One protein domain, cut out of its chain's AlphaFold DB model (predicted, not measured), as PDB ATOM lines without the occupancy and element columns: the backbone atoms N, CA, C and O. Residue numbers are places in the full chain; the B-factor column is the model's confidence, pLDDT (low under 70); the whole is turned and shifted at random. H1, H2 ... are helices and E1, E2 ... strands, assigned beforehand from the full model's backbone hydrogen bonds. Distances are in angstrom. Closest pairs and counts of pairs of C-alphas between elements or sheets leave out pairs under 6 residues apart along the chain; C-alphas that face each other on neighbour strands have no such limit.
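AT A GLANCE: This is residues 68 to 100 and 142 to 162 of the 182 residues of an uncharacterized protein of Diploscapter pachys (UniProt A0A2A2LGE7). A small two-stranded hairpin, E1 and E2, makes one end of the domain, and next to it two helices, H1 and H2, cross nearly at a right angle. H1 packs beside E2 with one side and crosses H2 with another, while H2 reaches away from the hairpin to the far end. The printed part has 54 residues, with two named strands and then two named helices, in the order E1 E2 H1 H2; the sheet, E1 - E2, is antiparallel and the class is mixed, helices and strands. It is compact, with a radius of gyration of the C-alphas of 10.0 A and spans of 30 by 23 by 15 A.

IN THESE COORDINATES: E1 is residues 69 to 72, 9.8 A long, and begins at C-alpha 69 at (96.900, 125.004, 129.723). E2 is residues 79 to 82, 9.2 A long. H1 is residues 87 to 97, 15.3 A long. H2 is residues 142 to 154, 18.5 A long, and ends at C-alpha 154 at (95.745, 119.951, 114.849).

HOW THE PARTS SIT: E1 and E2 form a hairpin, antiparallel at 138 degrees between their directions, with N 71 and O 80 within hydrogen-bond range at 2.8 A. The closest C-alphas of E2 and H1, those of Ala 82 and Thr 89, are 6.0 A apart. H1 and H2 touch, about perpendicular at 89 degrees; their closest C-alphas, those of Ala 94 and Val 151, are 5.5 A apart. E1 and H2 are apart, but only just, at 8.2 A. Each O i to N i+4 pair of H2 is within hydrogen-bond range, and 5 of 7 in H1.

THE WHOLE: The two C-alphas farthest apart, those of Leu 69 and Glu 142, are 29.6 A apart. Residues 101 to 141 are not printed; C-alphas 100 and 142 are 10.2 A apart across this cut. The link from E1 to E2 is short, and that from E2 to H1 tight. Mean pLDDT of the printed part is 90.7; residues 161 to 162 are under 70.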
ATOM      1  N   TYR A  68     100.537 127.148 131.860       86.56
ATOM      2  CA  TYR A  68     100.375 126.195 130.764       86.56
ATOM      3  C   TYR A  68      98.983 125.586 130.874       86.56
ATOM      4  O   TYR A  68      98.586 125.151 131.955       86.56
ATOM      5  N   LEU A  69      98.238 125.579 129.774       87.06
ATOM      6  CA  LEU A  69      96.900 125.004 129.723       87.06
ATOM      7  C   LEU A  69      96.904 123.827 128.742       87.06
ATOM      8  O   LEU A  69      97.586 123.892 127.714       87.06
ATOM      9  N   PRO A  70      96.186 122.738 129.052       91.19
ATOM     10  CA  PRO A  70      96.056 121.626 128.128       91.19
ATOM     11  C   PRO A  70      95.240 122.072 126.911       91.19
ATOM     12  O   PRO A  70      94.144 122.612 127.040       91.19
ATOM     13  N   VAL A  71      95.793 121.843 125.727       93.00
ATOM     14  CA  VAL A  71      95.148 122.079 124.437       93.00
ATOM     15  C   VAL A  71      94.961 120.730 123.761       93.00
ATOM     16  O   VAL A  71      95.916 119.974 123.596       93.00
ATOM     17  N   GLU A  72      93.730 120.427 123.378       94.94
ATOM     18  CA  GLU A  72      93.381 119.194 122.680       94.94
ATOM     19  C   GLU A  72      93.743 119.285 121.191       94.94
ATOM     20  O   GLU A  72      93.422 120.268 120.517       94.94
ATOM     21  N   CYS A  73      94.390 118.247 120.663       96.94
ATOM     22  CA  CYS A  73      94.590 118.067 119.233       96.94
ATOM     23  C   CYS A  73      93.298 117.589 118.565       96.94
ATOM     24  O   CYS A  73      92.775 116.531 118.909       96.94
ATOM     25  N   LYS A  74      92.827 118.310 117.545       96.75
ATOM     26  CA  LYS A  74      91.599 117.962 116.810       96.75
ATOM     27  C   LYS A  74      91.727 116.760 115.874       96.75
ATOM     28  O   LYS A  74      90.710 116.235 115.442       96.75
ATOM     29  N   VAL A  75      92.949 116.299 115.604       96.31
ATOM     30  CA  VAL A  75      93.205 115.111 114.772       96.31
ATOM     31  C   VAL A  75      93.191 113.827 115.598       96.31
ATOM     32  O   VAL A  75      92.620 112.832 115.168       96.31
ATOM     33  N   CYS A  76      93.816 113.827 116.781       96.19
ATOM     34  CA  CYS A  76      94.016 112.600 117.563       96.19
ATOM     35  C   CYS A  76      93.495 112.655 119.006       96.19
ATOM     36  O   CYS A  76      93.741 111.722 119.764       96.19
ATOM     37  N   GLY A  77      92.855 113.750 119.429       95.25
ATOM     38  CA  GLY A  77      92.304 113.926 120.783       95.25
ATOM     39  C   GLY A  77      93.348 114.044 121.904       95.25
ATOM     40  O   GLY A  77      93.006 114.139 123.083       95.25
ATOM     41  N   ALA A  78      94.643 114.032 121.573       96.00
ATOM     42  CA  ALA A  78      95.709 114.114 122.567       96.00
ATOM     43  C   ALA A  78      95.779 115.517 123.180       96.00
ATOM     44  O   ALA A  78      95.673 116.519 122.473       96.00
ATOM     45  N   HIS A  79      96.018 115.589 124.489       94.94
ATOM     46  CA  HIS A  79      96.160 116.856 125.200       94.94
ATOM     47  C   HIS A  79      97.632 117.258 125.296       94.94
ATOM     48  O   HIS A  79      98.475 116.487 125.755       94.94
ATOM     49  N   VAL A  80      97.937 118.487 124.885       94.00
ATOM     50  CA  VAL A  80      99.283 119.066 124.878       94.00
ATOM     51  C   VAL A  80      99.321 120.263 125.824       94.00
ATOM     52  O   VAL A  80      98.502 121.170 125.713       94.00
ATOM     53  N   GLN A  81     100.274 120.296 126.756       93.19
ATOM     54  CA  GLN A  81     100.451 121.433 127.667       93.19
ATOM     55  C   GLN A  81     101.127 122.597 126.939       93.19
ATOM     56  O   GLN A  81     102.345 122.616 126.806       93.19
ATOM     57  N   ALA A  82     100.351 123.580 126.483       89.81
ATOM     58  CA  ALA A  82     100.865 124.726 125.735       89.81
ATOM     59  C   ALA A  82     100.487 126.051 126.410       89.81
ATOM     60  O   ALA A  82      99.461 126.176 127.086       89.81
ATOM     61  N   LYS A  83     101.315 127.081 126.223       88.50
ATOM     62  CA  LYS A  83     101.002 128.443 126.674       88.50
ATOM     63  C   LYS A  83     100.385 129.239 125.529       88.50
ATOM     64  O   LYS A  83     101.094 129.596 124.596       88.50
ATOM     65  N   GLY A  84      99.107 129.608 125.623       84.62
ATOM     66  CA  GLY A  84      98.460 130.501 124.650       84.62
ATOM     67  C   GLY A  84      98.751 130.106 123.192       84.62
ATOM     68  O   GLY A  84      98.390 129.015 122.751       84.62
ATOM     69  N   ASN A  85      99.448 130.976 122.454       87.44
ATOM     70  CA  ASN A  85      99.848 130.740 121.064       87.44
ATOM     71  C   ASN A  85     101.254 130.121 120.891       87.44
ATOM     72  O   ASN A  85     101.997 130.485 119.983       87.44
ATOM     73  N   ASP A  86     101.654 129.207 121.767       89.75
ATOM     74  CA  ASP A  86     102.960 128.548 121.695       89.75
ATOM     75  C   ASP A  86     103.055 127.579 120.502       89.75
ATOM     76  O   ASP A  86     102.694 126.400 120.580       89.75
ATOM     77  N   TRP A  87     103.546 128.098 119.375       90.81
ATOM     78  CA  TRP A  87     103.781 127.318 118.164       90.81
ATOM     79  C   TRP A  87     104.856 126.240 118.363       90.81
ATOM     80  O   TRP A  87     104.764 125.182 117.745       90.81
ATOM     81  N   HIS A  88     105.853 126.444 119.231       89.31
ATOM     82  CA  HIS A  88     106.932 125.467 119.421       89.31
ATOM     83  C   HIS A  88     106.406 124.166 120.020       89.31
ATOM     84  O   HIS A  88     106.693 123.084 119.507       89.31
ATOM     85  N   THR A  89     105.581 124.261 121.059       91.88
ATOM     86  CA  THR A  89     105.003 123.072 121.689       91.88
ATOM     87  C   THR A  89     103.965 122.398 120.786       91.88
ATOM     88  O   THR A  89     103.952 121.174 120.647       91.88
ATOM     89  N   LYS A  90     103.132 123.185 120.096       93.31
ATOM     90  CA  LYS A  90     102.144 122.657 119.140       93.31
ATOM     91  C   LYS A  90     102.799 121.984 117.929       93.31
ATOM     92  O   LYS A  90     102.341 120.929 117.500       93.31
ATOM     93  N   SER A  91     103.888 122.548 117.405       92.31
ATOM     94  CA  SER A  91     104.661 121.950 116.310       92.31
ATOM     95  C   SER A  91     105.377 120.674 116.742       92.31
ATOM     96  O   SER A  91     105.395 119.715 115.979       92.31
ATOM     97  N   ALA A  92     105.880 120.595 117.979       91.94
ATOM     98  CA  ALA A  92     106.442 119.356 118.514       91.94
ATOM     99  C   ALA A  92     105.417 118.208 118.541       91.94
ATOM    100  O   ALA A  92     105.772 117.072 118.233       91.94
ATOM    101  N   HIS A  93     104.150 118.504 118.855       93.44
ATOM    102  CA  HIS A  93     103.068 117.533 118.697       93.44
ATOM    103  C   HIS A  93     102.801 117.219 117.222       93.44
ATOM    104  O   HIS A  93     102.767 116.053 116.860       93.44
ATOM    105  N   ALA A  94     102.648 118.232 116.365       94.56
ATOM    106  CA  ALA A  94     102.301 118.050 114.953       94.56
ATOM    107  C   ALA A  94     103.283 117.155 114.173       94.56
ATOM    108  O   ALA A  94     102.875 116.509 113.214       94.56
ATOM    109  N   ILE A  95     104.542 117.046 114.614       94.38
ATOM    110  CA  ILE A  95     105.530 116.110 114.049       94.38
ATOM    111  C   ILE A  95     105.051 114.647 114.090       94.38
ATOM    112  O   ILE A  95     105.459 113.853 113.252       94.38
ATOM    113  N   VAL A  96     104.186 114.255 115.035       93.56
ATOM    114  CA  VAL A  96     103.667 112.870 115.083       93.56
ATOM    115  C   VAL A  96     102.716 112.552 113.929       93.56
ATOM    116  O   VAL A  96     102.528 111.383 113.609       93.56
ATOM    117  N   HIS A  97     102.146 113.587 113.307       94.06
ATOM    118  CA  HIS A  97     101.268 113.501 112.138       94.06
ATOM    119  C   HIS A  97     102.016 113.792 110.833       94.06
ATOM    120  O   HIS A  97     101.389 113.939 109.788       94.06
ATOM    121  N   SER A  98     103.344 113.904 110.889       92.38
ATOM    122  CA  SER A  98     104.199 114.131 109.728       92.38
ATOM    123  C   SER A  98     105.309 113.086 109.646       92.38
ATOM    124  O   SER A  98     105.575 112.334 110.586       92.38
ATOM    125  N   ASN A  99     105.994 113.061 108.503       90.81
ATOM    126  CA  ASN A  99     107.188 112.240 108.299       90.81
ATOM    127  C   ASN A  99     108.490 113.034 108.511       90.81
ATOM    128  O   ASN A  99     109.565 112.599 108.101       90.81
ATOM    129  N   ILE A 100     108.408 114.198 109.162       92.88
ATOM    130  CA  ILE A 100     109.536 115.120 109.312       92.88
ATOM    131  C   ILE A 100     110.491 114.608 110.394       92.88
ATOM    132  O   ILE A 100     110.146 114.480 111.573       92.88
ATOM    133  N   GLU A 142     110.800 123.926 103.607       89.56
ATOM    134  CA  GLU A 142     109.656 123.174 103.088       89.56
ATOM    135  C   GLU A 142     108.992 122.368 104.210       89.56
ATOM    136  O   GLU A 142     107.779 122.471 104.407       89.56
ATOM    137  N   ASP A 143     109.794 121.674 105.023       91.19
ATOM    138  CA  ASP A 143     109.314 120.941 106.194       91.19
ATOM    139  C   ASP A 143     108.634 121.879 107.203       91.19
ATOM    140  O   ASP A 143     107.622 121.526 107.807       91.19
ATOM    141  N   LYS A 144     109.152 123.102 107.401       89.75
ATOM    142  CA  LYS A 144     108.503 124.096 108.278       89.75
ATOM    143  C   LYS A 144     107.134 124.509 107.744       89.75
ATOM    144  O   LYS A 144     106.211 124.690 108.543       89.75
ATOM    145  N   ILE A 145     106.996 124.666 106.427       90.62
ATOM    146  CA  ILE A 145     105.719 124.996 105.780       90.62
ATOM    147  C   ILE A 145     104.732 123.842 105.963       90.62
ATOM    148  O   ILE A 145     103.594 124.073 106.378       90.62
ATOM    149  N   GLU A 146     105.152 122.606 105.699       91.44
ATOM    150  CA  GLU A 146     104.324 121.414 105.907       91.44
ATOM    151  C   GLU A 146     103.913 121.274 107.375       91.44
ATOM    152  O   GLU A 146     102.726 121.161 107.690       91.44
ATOM    153  N   LEU A 147     104.873 121.393 108.291       92.38
ATOM    154  CA  LEU A 147     104.620 121.323 109.722       92.38
ATOM    155  C   LEU A 147     103.641 122.407 110.169       92.38
ATOM    156  O   LEU A 147     102.784 122.151 111.013       92.38
ATOM    157  N   ASN A 148     103.718 123.608 109.591       91.88
ATOM    158  CA  ASN A 148     102.759 124.659 109.896       91.88
ATOM    159  C   ASN A 148     101.336 124.292 109.475       91.88
ATOM    160  O   ASN A 148     100.413 124.463 110.271       91.88
ATOM    161  N   LYS A 149     101.163 123.750 108.264       93.19
ATOM    162  CA  LYS A 149      99.855 123.286 107.781       93.19
ATOM    163  C   LYS A 149      99.263 122.265 108.752       93.19
ATOM    164  O   LYS A 149      98.119 122.410 109.169       93.19
ATOM    165  N   ILE A 150     100.068 121.302 109.198       94.75
ATOM    166  CA  ILE A 150      99.637 120.273 110.153       94.75
ATOM    167  C   ILE A 150      99.296 120.888 111.517       94.75
ATOM    168  O   ILE A 150      98.297 120.506 112.126       94.75
ATOM    169  N   VAL A 151     100.059 121.880 111.987       94.94
ATOM    170  CA  VAL A 151      99.737 122.618 113.220       94.94
ATOM    171  C   VAL A 151      98.377 123.308 113.122       94.94
ATOM    172  O   VAL A 151      97.634 123.256 114.099       94.94
ATOM    173  N   GLN A 152      98.021 123.910 111.983       94.56
ATOM    174  CA  GLN A 152      96.694 124.520 111.809       94.56
ATOM    175  C   GLN A 152      95.571 123.486 111.855       94.56
ATOM    176  O   GLN A 152      94.516 123.760 112.422       94.56
ATOM    177  N   VAL A 153      95.803 122.298 111.292       95.19
ATOM    178  CA  VAL A 153      94.830 121.198 111.323       95.19
ATOM    179  C   VAL A 153      94.671 120.653 112.747       95.19
ATOM    180  O   VAL A 153      93.554 120.456 113.217       95.19
ATOM    181  N   CYS A 154      95.775 120.451 113.472       95.81
ATOM    182  CA  CYS A 154      95.745 119.951 114.849       95.81
ATOM    183  C   CYS A 154      95.158 120.976 115.828       95.81
ATOM    184  O   CYS A 154      94.413 120.614 116.740       95.81
ATOM    185  N   PHE A 155      95.519 122.247 115.651       94.81
ATOM    186  CA  PHE A 155      95.245 123.344 116.573       94.81
ATOM    187  C   PHE A 155      94.822 124.596 115.785       94.81
ATOM    188  O   PHE A 155      95.644 125.504 115.581       94.81
ATOM    189  N   PRO A 156      93.552 124.675 115.356       91.75
ATOM    190  CA  PRO A 156      93.064 125.809 114.579       91.75
ATOM    191  C   PRO A 156      93.238 127.130 115.341       91.75
ATOM    192  O   PRO A 156      93.073 127.195 116.561       91.75
ATOM    193  N   GLY A 157      93.606 128.193 114.619       85.88
ATOM    194  CA  GLY A 157      93.840 129.527 115.190       85.88
ATOM    195  C   GLY A 157      95.234 129.737 115.795       85.88
ATOM    196  O   GLY A 157      95.489 130.770 116.416       85.88
ATOM    197  N   THR A 158      96.159 128.789 115.614       87.88
ATOM    198  CA  THR A 158      97.552 128.957 116.045       87.88
ATOM    199  C   THR A 158      98.274 129.925 115.109       87.88
ATOM    200  O   THR A 158      98.521 129.600 113.956       87.88
ATOM    201  N   LYS A 159      98.670 131.115 115.562       82.88
ATOM    202  CA  LYS A 159      99.417 132.054 114.708       82.88
ATOM    203  C   LYS A 159     100.841 131.542 114.505       82.88
ATOM    204  O   LYS A 159     101.549 131.294 115.484       82.88
ATOM    205  N   PHE A 160     101.259 131.403 113.253       78.19
ATOM    206  CA  PHE A 160     102.664 131.204 112.924       78.19
ATOM    207  C   PHE A 160     103.396 132.526 113.123       78.19
ATOM    208  O   PHE A 160     103.035 133.523 112.503       78.19
ATOM    209  N   ILE A 161     104.413 132.545 113.980       66.94
ATOM    210  CA  ILE A 161     105.397 133.623 113.930       66.94
ATOM    211  C   ILE A 161     106.300 133.240 112.766       66.94
ATOM    212  O   ILE A 161     107.132 132.344 112.903       66.94
ATOM    213  N   THR A 162     106.082 133.845 111.597       57.25
ATOM    214  CA  THR A 162     107.053 133.734 110.510       57.25
ATOM    215  C   THR A 162     108.403 134.178 111.063       57.25
ATOM    216  O   THR A 162     108.453 135.214 111.738       57.25
TER     217      THR A 162